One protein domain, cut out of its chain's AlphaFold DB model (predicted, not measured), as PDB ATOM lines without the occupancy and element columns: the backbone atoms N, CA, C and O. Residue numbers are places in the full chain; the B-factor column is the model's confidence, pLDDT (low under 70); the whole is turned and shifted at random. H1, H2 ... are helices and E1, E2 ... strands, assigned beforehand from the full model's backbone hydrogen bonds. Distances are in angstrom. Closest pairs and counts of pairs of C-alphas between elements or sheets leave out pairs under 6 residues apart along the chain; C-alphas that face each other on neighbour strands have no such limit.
ATOM      1  N   TYR A  12     142.190 160.909 124.292       82.44
ATOM      2  CA  TYR A  12     140.815 160.699 123.862       82.44
ATOM      3  C   TYR A  12     140.521 159.213 123.785       82.44
ATOM      4  O   TYR A  12     141.340 158.430 123.299       82.44
ATOM      5  N   PHE A  13     139.320 158.870 124.227       86.94
ATOM      6  CA  PHE A  13     138.801 157.519 124.188       86.94
ATOM      7  C   PHE A  13     137.650 157.451 123.196       86.94
ATOM      8  O   PHE A  13     136.820 158.362 123.138       86.94
ATOM      9  N   LYS A  14     137.593 156.368 122.433       89.88
ATOM     10  CA  LYS A  14     136.482 156.044 121.544       89.88
ATOM     11  C   LYS A  14     135.987 154.652 121.900       89.88
ATOM     12  O   LYS A  14     136.801 153.746 122.031       89.88
ATOM     13  N   ASP A  15     134.691 154.465 122.086       86.31
ATOM     14  CA  ASP A  15     134.169 153.108 122.249       86.31
ATOM     15  C   ASP A  15     134.278 152.311 120.931       86.31
ATOM     16  O   ASP A  15     134.571 152.856 119.859       86.31
ATOM     17  N   LEU A  16     134.018 151.003 120.988       84.81
ATOM     18  CA  LEU A  16     134.028 150.146 119.795       84.81
ATOM     19  C   LEU A  16     132.943 150.496 118.766       84.81
ATOM     20  O   LEU A  16     133.057 150.116 117.603       84.81
ATOM     21  N   ARG A  17     131.897 151.227 119.165       84.94
ATOM     22  CA  ARG A  17     130.839 151.722 118.268       84.94
ATOM     23  C   ARG A  17     131.291 152.969 117.514       84.94
ATOM     24  O   ARG A  17     130.605 153.434 116.609       84.94
ATOM     25  N   GLY A  18     132.457 153.498 117.865       81.12
ATOM     26  CA  GLY A  18     133.030 154.673 117.262       81.12
ATOM     27  C   GLY A  18     132.552 155.985 117.889       81.12
ATOM     28  O   GLY A  18     132.803 157.051 117.321       81.12
ATOM     29  N   GLN A  19     131.899 155.944 119.046       82.88
ATOM     30  CA  GLN A  19     131.515 157.155 119.750       82.88
ATOM     31  C   GLN A  19     132.701 157.665 120.566       82.88
ATOM     32  O   GLN A  19     133.288 156.942 121.372       82.88
ATOM     33  N   GLN A  20     133.076 158.927 120.346       81.12
ATOM     34  CA  GLN A  20     134.077 159.573 121.184       81.12
ATOM     35  C   GLN A  20     133.483 159.792 122.575       81.12
ATOM     36  O   GLN A  20     132.400 160.363 122.721       81.12
ATOM     37  N   MET A  21     134.202 159.343 123.599       80.06
ATOM     38  CA  MET A  21     133.798 159.555 124.979       80.06
ATOM     39  C   MET A  21     133.881 161.052 125.273       80.06
ATOM     40  O   MET A  21     134.955 161.655 125.195       80.06
ATOM     41  N   SER A  22     132.730 161.657 125.575       67.00
ATOM     42  CA  SER A  22     132.645 163.079 125.907       67.00
ATOM     43  C   SER A  22     133.527 163.397 127.115       67.00
ATOM     44  O   SER A  22     133.652 162.588 128.030       67.00
ATOM     45  N   PHE A  23     134.120 164.592 127.145       58.03
ATOM     46  CA  PHE A  23     134.989 165.045 128.236       58.03
ATOM     47  C   PHE A  23     134.313 165.076 129.617       58.03
ATOM     48  O   PHE A  23     135.007 165.165 130.629       58.03
ATOM     49  N   ALA A  24     132.984 164.993 129.677       60.78
ATOM     50  CA  ALA A  24     132.231 165.018 130.921       60.78
ATOM     51  C   ALA A  24     132.324 163.686 131.696       60.78
ATOM     52  O   ALA A  24     132.035 162.611 131.171       60.78
ATOM     53  N   GLY A  25     132.694 163.782 132.978       70.62
ATOM     54  CA  GLY A  25     132.626 162.718 133.985       70.62
ATOM     55  C   GLY A  25     133.504 161.499 133.696       70.62
ATOM     56  O   GLY A  25     134.638 161.402 134.162       70.62
ATOM     57  N   TYR A  26     132.972 160.549 132.934       76.31
ATOM     58  CA  TYR A  26     133.541 159.211 132.799       76.31
ATOM     59  C   TYR A  26     134.830 159.172 131.966       76.31
ATOM     60  O   TYR A  26     135.762 158.452 132.317       76.31
ATOM     61  N   ALA A  27     134.973 160.022 130.940       76.94
ATOM     62  CA  ALA A  27     136.237 160.115 130.205       76.94
ATOM     63  C   ALA A  27     137.400 160.586 131.096       76.94
ATOM     64  O   ALA A  27     138.524 160.121 130.927       76.94
ATOM     65  N   ASN A  28     137.149 161.461 132.078       80.25
ATOM     66  CA  ASN A  28     138.182 161.884 133.033       80.25
ATOM     67  C   ASN A  28     138.592 160.749 133.975       80.25
ATOM     68  O   ASN A  28     139.772 160.624 134.299       80.25
ATOM     69  N   VAL A  29     137.650 159.881 134.353       83.00
ATOM     70  CA  VAL A  29     137.954 158.661 135.112       83.00
ATOM     71  C   VAL A  29     138.853 157.733 134.290       83.00
ATOM     72  O   VAL A  29     139.893 157.305 134.788       83.00
ATOM     73  N   LEU A  30     138.523 157.494 133.016       83.75
ATOM     74  CA  LEU A  30     139.349 156.677 132.116       83.75
ATOM     75  C   LEU A  30     140.751 157.273 131.915       83.75
ATOM     76  O   LEU A  30     141.733 156.534 131.943       83.75
ATOM     77  N   ARG A  31     140.871 158.605 131.796       83.31
ATOM     78  CA  ARG A  31     142.174 159.300 131.749       83.31
ATOM     79  C   ARG A  31     142.978 159.060 133.013       83.31
ATOM     80  O   ARG A  31     144.149 158.709 132.922       83.31
ATOM     81  N   HIS A  32     142.362 159.244 134.176       80.94
ATOM     82  CA  HIS A  32     143.037 159.048 135.452       80.94
ATOM     83  C   HIS A  32     143.522 157.602 135.596       80.94
ATOM     84  O   HIS A  32     144.666 157.378 135.974       80.94
ATOM     85  N   ILE A  33     142.695 156.617 135.234       85.00
ATOM     86  CA  ILE A  33     143.064 155.196 135.262       85.00
ATOM     87  C   ILE A  33     144.217 154.907 134.301       85.00
ATOM     88  O   ILE A  33     145.190 154.273 134.697       85.00
ATOM     89  N   PHE A  34     144.130 155.400 133.066       83.12
ATOM     90  CA  PHE A  34     145.191 155.251 132.079       83.12
ATOM     91  C   PHE A  34     146.514 155.844 132.579       83.12
ATOM     92  O   PHE A  34     147.542 155.177 132.535       83.12
ATOM     93  N   TRP A  35     146.492 157.062 133.119       79.88
ATOM     94  CA  TRP A  35     147.682 157.694 133.685       79.88
ATOM     95  C   TRP A  35     148.283 156.893 134.826       79.88
ATOM     96  O   TRP A  35     149.489 156.705 134.877       79.88
ATOM     97  N   ASN A  36     147.435 156.376 135.704       79.50
ATOM     98  CA  ASN A  36     147.854 155.538 136.812       79.50
ATOM     99  C   ASN A  36     148.486 154.210 136.363       79.50
ATOM    100  O   ASN A  36     149.433 153.751 136.991       79.50
ATOM    101  N   LEU A  37     147.965 153.589 135.301       78.62
ATOM    102  CA  LEU A  37     148.574 152.405 134.683       78.62
ATOM    103  C   LEU A  37     149.973 152.739 134.153       78.62
ATOM    104  O   LEU A  37     150.938 152.026 134.412       78.62
ATOM    105  N   MET A  38     150.089 153.872 133.459       76.38
ATOM    106  CA  MET A  38     151.356 154.316 132.885       76.38
ATOM    107  C   MET A  38     152.383 154.763 133.925       76.38
ATOM    108  O   MET A  38     153.578 154.576 133.701       76.38
ATOM    109  N   ASP A  39     151.934 155.362 135.027       73.38
ATOM    110  CA  ASP A  39     152.806 155.812 136.108       73.38
ATOM    111  C   ASP A  39     153.280 154.649 136.981       73.38
ATOM    112  O   ASP A  39     154.462 154.564 137.284       73.38
ATOM    113  N   GLY A  40     152.394 153.700 137.297       65.31
ATOM    114  CA  GLY A  40     152.718 152.522 138.106       65.31
ATOM    115  C   GLY A  40     153.450 151.405 137.359       65.31
ATOM    116  O   GLY A  40     153.442 150.274 137.836       65.31
ATOM    117  N   HIS A  41     154.004 151.671 136.170       67.62
ATOM    118  CA  HIS A  41     154.707 150.694 135.318       67.62
ATOM    119  C   HIS A  41     153.935 149.412 134.983       67.62
ATOM    120  O   HIS A  41     154.501 148.463 134.441       67.62
ATOM    121  N   SER A  42     152.628 149.393 135.237       66.06
ATOM    122  CA  SER A  42     151.805 148.197 135.166       66.06
ATOM    123  C   SER A  42     150.810 148.294 134.023       66.06
ATOM    124  O   SER A  42     150.067 149.264 133.883       66.06
ATOM    125  N   MET A  43     150.726 147.231 133.226       70.75
ATOM    126  CA  MET A  43     149.695 147.099 132.194       70.75
ATOM    127  C   MET A  43     148.325 146.696 132.768       70.75
ATOM    128  O   MET A  43     147.381 146.516 131.998       70.75
ATOM    129  N   VAL A  44     148.214 146.546 134.095       74.62
ATOM    130  CA  VAL A  44     146.997 146.128 134.805       74.62
ATOM    131  C   VAL A  44     146.800 146.944 136.087       74.62
ATOM    132  O   VAL A  44     147.734 147.139 136.865       74.62
ATOM    133  N   ARG A  45     145.566 147.388 136.339       79.06
ATOM    134  CA  ARG A  45     145.150 148.052 137.579       79.06
ATOM    135  C   ARG A  45     143.800 147.517 138.015       79.06
ATOM    136  O   ARG A  45     142.842 147.522 137.248       79.06
ATOM    137  N   GLU A  46     143.718 147.115 139.270       77.94
ATOM    138  CA  GLU A  46     142.483 146.626 139.871       77.94
ATOM    139  C   GLU A  46     141.764 147.763 140.610       77.94
ATOM    140  O   GLU A  46     142.386 148.627 141.232       77.94
ATOM    141  N   SER A  47     140.438 147.777 140.527       78.25
ATOM    142  CA  SER A  47     139.554 148.560 141.385       78.25
ATOM    143  C   SER A  47     138.576 147.634 142.108       78.25
ATOM    144  O   SER A  47     138.506 146.431 141.829       78.25
ATOM    145  N   GLU A  48     137.791 148.189 143.035       79.88
ATOM    146  CA  GLU A  48     136.789 147.420 143.787       79.88
ATOM    147  C   GLU A  48     135.830 146.648 142.869       79.88
ATOM    148  O   GLU A  48     135.476 145.512 143.165       79.88
ATOM    149  N   LYS A  49     135.457 147.228 141.719       84.19
ATOM    150  CA  LYS A  49     134.442 146.656 140.818       84.19
ATOM    151  C   LYS A  49     134.974 146.218 139.459       84.19
ATOM    152  O   LYS A  49     134.306 145.454 138.763       84.19
ATOM    153  N   CYS A  50     136.130 146.714 139.029       87.81
ATOM    154  CA  CYS A  50     136.623 146.499 137.670       87.81
ATOM    155  C   CYS A  50     138.136 146.297 137.632       87.81
ATOM    156  O   CYS A  50     138.873 146.902 138.401       87.81
ATOM    157  N   ASN A  51     138.588 145.504 136.671       88.62
ATOM    158  CA  ASN A  51     139.988 145.395 136.296       88.62
ATOM    159  C   ASN A  51     140.209 146.192 135.016       88.62
ATOM    160  O   ASN A  51     139.429 146.073 134.071       88.62
ATOM    161  N   TYR A  52     141.262 146.995 134.995       88.25
ATOM    162  CA  TYR A  52     141.636 147.816 133.858       88.25
ATOM    163  C   TYR A  52     142.949 147.316 133.284       88.25
ATOM    164  O   TYR A  52     143.937 147.217 134.011       88.25
ATOM    165  N   THR A  53     142.965 147.010 131.993       88.19
ATOM    166  CA  THR A  53     144.162 146.562 131.279       88.19
ATOM    167  C   THR A  53     144.365 147.356 129.999       88.19
ATOM    168  O   THR A  53     143.447 148.016 129.507       88.19
ATOM    169  N   ILE A  54     145.583 147.315 129.463       87.12
ATOM    170  CA  ILE A  54     145.876 147.846 128.132       87.12
ATOM    171  C   ILE A  54     146.017 146.683 127.150       87.12
ATOM    172  O   ILE A  54     146.884 145.828 127.318       87.12
ATOM    173  N   GLU A  55     145.192 146.681 126.106       88.19
ATOM    174  CA  GLU A  55     145.299 145.757 124.975       88.19
ATOM    175  C   GLU A  55     145.786 146.492 123.725       88.19
ATOM    176  O   GLU A  55     145.480 147.665 123.499       88.19
ATOM    177  N   ALA A  56     146.535 145.782 122.886       85.44
ATOM    178  CA  ALA A  56     147.047 146.294 121.625       85.44
ATOM    179  C   ALA A  56     146.584 145.416 120.472       85.44
ATOM    180  O   ALA A  56     146.912 144.229 120.431       85.44
ATOM    181  N   TRP A  57     145.859 145.998 119.520       86.44
ATOM    182  CA  TRP A  57     145.450 145.310 118.296       86.44
ATOM    183  C   TRP A  57     146.091 146.006 117.096       86.44
ATOM    184  O   TRP A  57     145.685 147.091 116.668       86.44
ATOM    185  N   GLY A  58     147.153 145.393 116.571       84.00
ATOM    186  CA  GLY A  58     147.994 146.007 115.547       84.00
ATOM    187  C   GLY A  58     148.634 147.299 116.061       84.00
ATOM    188  O   GLY A  58     149.381 147.283 117.033       84.00
ATOM    189  N   ARG A  59     148.332 148.430 115.410       81.81
ATOM    190  CA  ARG A  59     148.842 149.759 115.800       81.81
ATOM    191  C   ARG A  59     147.960 150.496 116.810       81.81
ATOM    192  O   ARG A  59     148.343 151.572 117.261       81.81
ATOM    193  N   ARG A  60     146.782 149.961 117.137       86.12
ATOM    194  CA  ARG A  60     145.806 150.615 118.016       86.12
ATOM    195  C   ARG A  60     145.912 150.093 119.439       86.12
ATOM    196  O   ARG A  60     146.143 148.903 119.649       86.12
ATOM    197  N   CYS A  61     145.692 150.989 120.392       87.25
ATOM    198  CA  CYS A  61     145.614 150.674 121.812       87.25
ATOM    199  C   CYS A  61     144.190 150.782 122.319       87.25
ATOM    200  O   CYS A  61     143.445 151.666 121.898       87.25
ATOM    201  N   TYR A  62     143.865 149.945 123.292       89.19
ATOM    202  CA  TYR A  62     142.580 149.932 123.961       89.19
ATOM    203  C   TYR A  62     142.794 149.911 125.470       89.19
ATOM    204  O   TYR A  62     143.565 149.101 125.981       89.19
ATOM    205  N   LEU A  63     142.090 150.787 126.182       89.56
ATOM    206  CA  LEU A  63     141.857 150.627 127.610       89.56
ATOM    207  C   LEU A  63     140.672 149.678 127.768       89.56
ATOM    208  O   LEU A  63     139.571 149.958 127.290       89.56
ATOM    209  N   VAL A  64     140.914 148.543 128.404       91.31
ATOM    210  CA  VAL A  64     139.938 147.471 128.566       91.31
ATOM    211  C   VAL A  64     139.475 147.487 130.005       91.31
ATOM    212  O   VAL A  64     140.277 147.340 130.924       91.31
ATOM    213  N   GLN A  65     138.179 147.672 130.203       91.50
ATOM    214  CA  GLN A  65     137.541 147.583 131.502       91.50
ATOM    215  C   GLN A  65     136.802 146.254 131.589       91.50
ATOM    216  O   GLN A  65     135.890 145.990 130.816       91.50
ATOM    217  N   THR A  66     137.175 145.431 132.561       92.00
ATOM    218  CA  THR A  66     136.514 144.158 132.850       92.00
ATOM    219  C   THR A  66     135.805 144.254 134.189       92.00
ATOM    220  O   THR A  66     136.452 144.418 135.223       92.00
ATOM    221  N   ASN A  67     134.482 144.129 134.204       91.50
ATOM    222  CA  ASN A  67     133.724 144.052 135.448       91.50
ATOM    223  C   ASN A  67     134.057 142.743 136.184       91.50
ATOM    224  O   ASN A  67     134.019 141.657 135.602       91.50
ATOM    225  N   ARG A  68     134.395 142.827 137.473       88.19
ATOM    226  CA  ARG A  68     134.826 141.657 138.254       88.19
ATOM    227  C   ARG A  68     133.681 140.699 138.568       88.19
ATOM    228  O   ARG A  68     133.928 139.493 138.613       88.19
ATOM    229  N   GLU A  69     132.473 141.221 138.748       90.00
ATOM    230  CA  GLU A  69     131.269 140.464 139.097       90.00
ATOM    231  C   GLU A  69     130.619 139.865 137.848       90.00
ATOM    232  O   GLU A  69     130.471 138.652 137.743       90.00
ATOM    233  N   THR A  70     130.286 140.704 136.865       93.00
ATOM    234  CA  THR A  70     129.523 140.288 135.676       93.00
ATOM    235  C   THR A  70     130.392 139.739 134.551       93.00
ATOM    236  O   THR A  70     129.863 139.186 133.591       93.00
ATOM    237  N   LYS A  71     131.717 139.923 134.631       90.00
ATOM    238  CA  LYS A  71     132.675 139.628 133.549       90.00
ATOM    239  C   LYS A  71     132.398 140.387 132.246       90.00
ATOM    240  O   LYS A  71     132.957 140.033 131.212       90.00
ATOM    241  N   ALA A  72     131.573 141.437 132.285       91.12
ATOM    242  CA  ALA A  72     131.361 142.321 131.144       91.12
ATOM    243  C   ALA A  72     132.669 143.037 130.776       91.12
ATOM    244  O   ALA A  72     133.409 143.461 131.667       91.12
ATOM    245  N   ILE A  73     132.942 143.154 129.476       91.69
ATOM    246  CA  ILE A  73     134.168 143.760 128.954       91.69
ATOM    247  C   ILE A  73     133.809 144.937 128.056       91.69
ATOM    248  O   ILE A  73     133.229 144.748 126.987       91.69
ATOM    249  N   ASP A  74     134.254 146.121 128.456       90.25
ATOM    250  CA  ASP A  74     134.200 147.337 127.657       90.25
ATOM    251  C   ASP A  74     135.597 147.683 127.144       90.25
ATOM    252  O   ASP A  74     136.593 147.552 127.859       90.25
ATOM    253  N   ARG A  75     135.685 148.121 125.885       92.25
ATOM    254  CA  ARG A  75     136.952 148.500 125.250       92.25
ATOM    255  C   ARG A  75     136.879 149.914 124.710       92.25
ATOM    256  O   ARG A  75     135.973 150.253 123.949       92.25
ATOM    257  N   TYR A  76     137.889 150.693 125.065       90.00
ATOM    258  CA  TYR A  76     138.004 152.094 124.707       90.00
ATOM    259  C   TYR A  76     139.294 152.320 123.921       90.00
ATOM    260  O   TYR A  76     140.383 152.268 124.488       90.00
ATOM    261  N   GLU A  77     139.179 152.567 122.619       90.06
ATOM    262  CA  GLU A  77     140.304 152.906 121.749       90.06
ATOM    263  C   GLU A  77     140.951 154.214 122.210       90.06
ATOM    264  O   GLU A  77     140.274 155.228 122.394       90.06
ATOM    265  N   ILE A  78     142.269 154.189 122.377       87.69
ATOM    266  CA  ILE A  78     143.092 155.315 122.808       87.69
ATOM    267  C   ILE A  78     143.615 156.014 121.552       87.69
ATOM    268  O   ILE A  78     144.519 155.515 120.887       87.69
ATOM    269  N   LEU A  79     143.053 157.173 121.207       84.19
ATOM    270  CA  LEU A  79     143.281 157.774 119.883       84.19
ATOM    271  C   LEU A  79     144.667 158.406 119.707       84.19
ATOM    272  O   LEU A  79     145.203 158.422 118.606       84.19
ATOM    273  N   ASN A  80     145.258 158.912 120.789       77.94
ATOM    274  CA  ASN A  80     146.535 159.630 120.742       77.94
ATOM    275  C   ASN A  80     147.731 158.753 121.134       77.94
ATOM    276  O   ASN A  80     148.800 159.278 121.449       77.94
ATOM    277  N   CYS A  81     147.572 157.424 121.153       74.25
ATOM    278  CA  CYS A  81     148.652 156.535 121.556       74.25
ATOM    279  C   CYS A  81     148.637 155.167 120.866       74.25
ATOM    280  O   CYS A  81     147.599 154.523 120.744       74.25
ATOM    281  N   THR A  82     149.827 154.704 120.484       73.50
ATOM    282  CA  THR A  82     150.083 153.358 119.953       73.50
ATOM    283  C   THR A  82     150.817 152.490 120.976       73.50
ATOM    284  O   THR A  82     151.492 152.995 121.875       73.50
ATOM    285  N   TYR A  83     150.732 151.164 120.832       72.94
ATOM    286  CA  TYR A  83     151.297 150.253 121.834       72.94
ATOM    287  C   TYR A  83     152.818 150.304 121.851       72.94
ATOM    288  O   TYR A  83     153.427 150.209 122.909       72.94
ATOM    289  N   GLU A  84     153.443 150.534 120.699       71.12
ATOM    290  CA  GLU A  84     154.892 150.704 120.596       71.12
ATOM    291  C   GLU A  84     155.379 151.918 121.401       71.12
ATOM    292  O   GLU A  84     156.393 151.836 122.097       71.12
ATOM    293  N   GLN A  85     154.617 153.018 121.385       72.56
ATOM    294  CA  GLN A  85     154.901 154.201 122.201       72.56
ATOM    295  C   GLN A  85     154.710 153.922 123.699       72.56
ATOM    296  O   GLN A  85     155.518 154.385 124.507       72.56
ATOM    297  N   LEU A  86     153.684 153.150 124.078       73.38
ATOM    298  CA  LEU A  86     153.466 152.732 125.470       73.38
ATOM    299  C   LEU A  86     154.591 151.820 125.962       73.38
ATOM    300  O   LEU A  86     155.224 152.111 126.977       73.38
ATOM    301  N   ARG A  87     154.890 150.756 125.210       69.56
ATOM    302  CA  ARG A  87     155.948 149.784 125.508       69.56
ATOM    303  C   ARG A  87     157.298 150.473 125.667       69.56
ATOM    304  O   ARG A  87     157.997 150.220 126.642       69.56
ATOM    305  N   GLY A  88     157.637 151.387 124.757       68.56
ATOM    306  CA  GLY A  88     158.876 152.155 124.836       68.56
ATOM    307  C   GLY A  88     158.999 152.999 126.111       68.56
ATOM    308  O   GLY A  88     160.115 153.222 126.571       68.56
ATOM    309  N   LYS A  89     157.888 153.451 126.709       66.88
ATOM    310  CA  LYS A  89     157.898 154.190 127.983       66.88
ATOM    311  C   LYS A  89     157.969 153.278 129.202       66.88
ATOM    312  O   LYS A  89     158.714 153.596 130.124       66.88
ATOM    313  N   ILE A  90     157.241 152.160 129.187       65.25
ATOM    314  CA  ILE A  90     157.307 151.157 130.259       65.25
ATOM    315  C   ILE A  90     158.745 150.645 130.380       65.25
ATOM    316  O   ILE A  90     159.329 150.728 131.455       65.25
ATOM    317  N   SER A  91     159.355 150.227 129.266       58.97
ATOM    318  CA  SER A  91     160.729 149.714 129.265       58.97
ATOM    319  C   SER A  91     161.762 150.756 129.705       58.97
ATOM    320  O   SER A  91     162.650 150.431 130.482       58.97
ATOM    321  N   LYS A  92     161.641 152.020 129.269       58.66
ATOM    322  CA  LYS A  92     162.620 153.071 129.607       58.66
ATOM    323  C   LYS A  92     162.595 153.517 131.068       58.66
ATOM    324  O   LYS A  92     163.623 153.963 131.561       58.66
ATOM    325  N   ARG A  93     161.440 153.480 131.741       54.66
ATOM    326  CA  ARG A  93     161.380 153.803 133.177       54.66
ATOM    327  C   ARG A  93     161.751 152.601 134.050       54.66
ATOM    328  O   ARG A  93     162.412 152.821 135.051       54.66
ATOM    329  N   HIS A  94     161.452 151.369 133.625       53.00
ATOM    330  CA  HIS A  94     161.962 150.170 134.305       53.00
ATOM    331  C   HIS A  94     163.502 150.171 134.345       53.00
ATOM    332  O   HIS A  94     164.100 149.994 135.397       53.00
ATOM    333  N   GLU A  95     164.146 150.536 133.231       50.75
ATOM    334  CA  GLU A  95     165.608 150.693 133.162       50.75
ATOM    335  C   GLU A  95     166.140 151.855 134.036       50.75
ATOM    336  O   GLU A  95     167.284 151.823 134.480       50.75
ATOM    337  N   ALA A  96     165.316 152.875 134.316       52.97
ATOM    338  CA  ALA A  96     165.684 154.013 135.163       52.97
ATOM    339  C   ALA A  96     165.503 153.747 136.673       52.97
ATOM    340  O   ALA A  96     166.162 154.408 137.472       52.97
ATOM    341  N   GLU A  97     164.645 152.799 137.066       51.75
ATOM    342  CA  GLU A  97     164.493 152.350 138.463       51.75
ATOM    343  C   GLU A  97     165.471 151.221 138.842       51.75
ATOM    344  O   GLU A  97     165.755 151.031 140.023       51.75
TER     345      GLU A  97
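What this domain is: This is residues 12 to 97 of the 102 residues of an uncharacterized protein of Alistipes finegoldii (UniProt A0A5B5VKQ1). A strongly twisted sheet of five antiparallel strands has one helix, H1, running across one face, and its other face is bare. The second helix, H2, meets the sheet with residues 83 to 86 and then runs away from it as an arm. The printed part has 86 residues, with named elements in the order E1, H1, E2, E3, E4, E5, H2; the sheet's order is E1 E5 E4 E3 E2, and the class is mixed, helices and strands. The whole is compact, with a radius of gyration of the C-alphas of 12.9 A and spans of 36 by 27 by 24 A.

How they stand to each other: Edge strand E1, residues 13 to 15, is antiparallel to E5, residues 73 to 78, with N 14 and O 77 within hydrogen-bond range at 2.9 A. H1, residues 26 to 39, is on the sheet at a height of 8.4 A, over E4, residues 60 to 67, and E3, residues 50 to 57; its closest C-alphas to E4 are Phe 34 and Leu 63, 7.2 A. It runs across the strands, at 73 degrees to E4 on the local plane. From the other edge strand, E2, residues 44 to 46, E2, E3, E4 and E5 form a meander, each strand the antiparallel neighbour of the one before, in three hairpins; N 45 and O 52 at 2.8 A, N 53 and O 64 at 2.9 A, and N 63 and O 76 at 2.8 A are within hydrogen-bond range. H2, residues 83 to 97, stands up from the sheet at 43 degrees. H1 and H2 are close but not clearly touching, the closest C-alphas being Met 38 and Ile 90, 7.2 A. In both helices every O i to N i+4 pair is within hydrogen-bond range.

Where its parts are: E1 begins at C-alpha 13 (138.801, 157.519, 124.188) and H2 ends at C-alpha 97 (164.493, 152.350, 138.463). First to last C-alpha, H1 is 19.8 A, E3 21.3 A, E4 22.2 A, E5 15.8 A and H2 21.3 A.

The domain as a whole: The farthest C-alphas, Arg 17 and Glu 97, are 39.3 A apart. The printed part has no cut and no long link. Model pLDDT is under 70 at residues 22 to 24, 40 to 42 and 87 to 97.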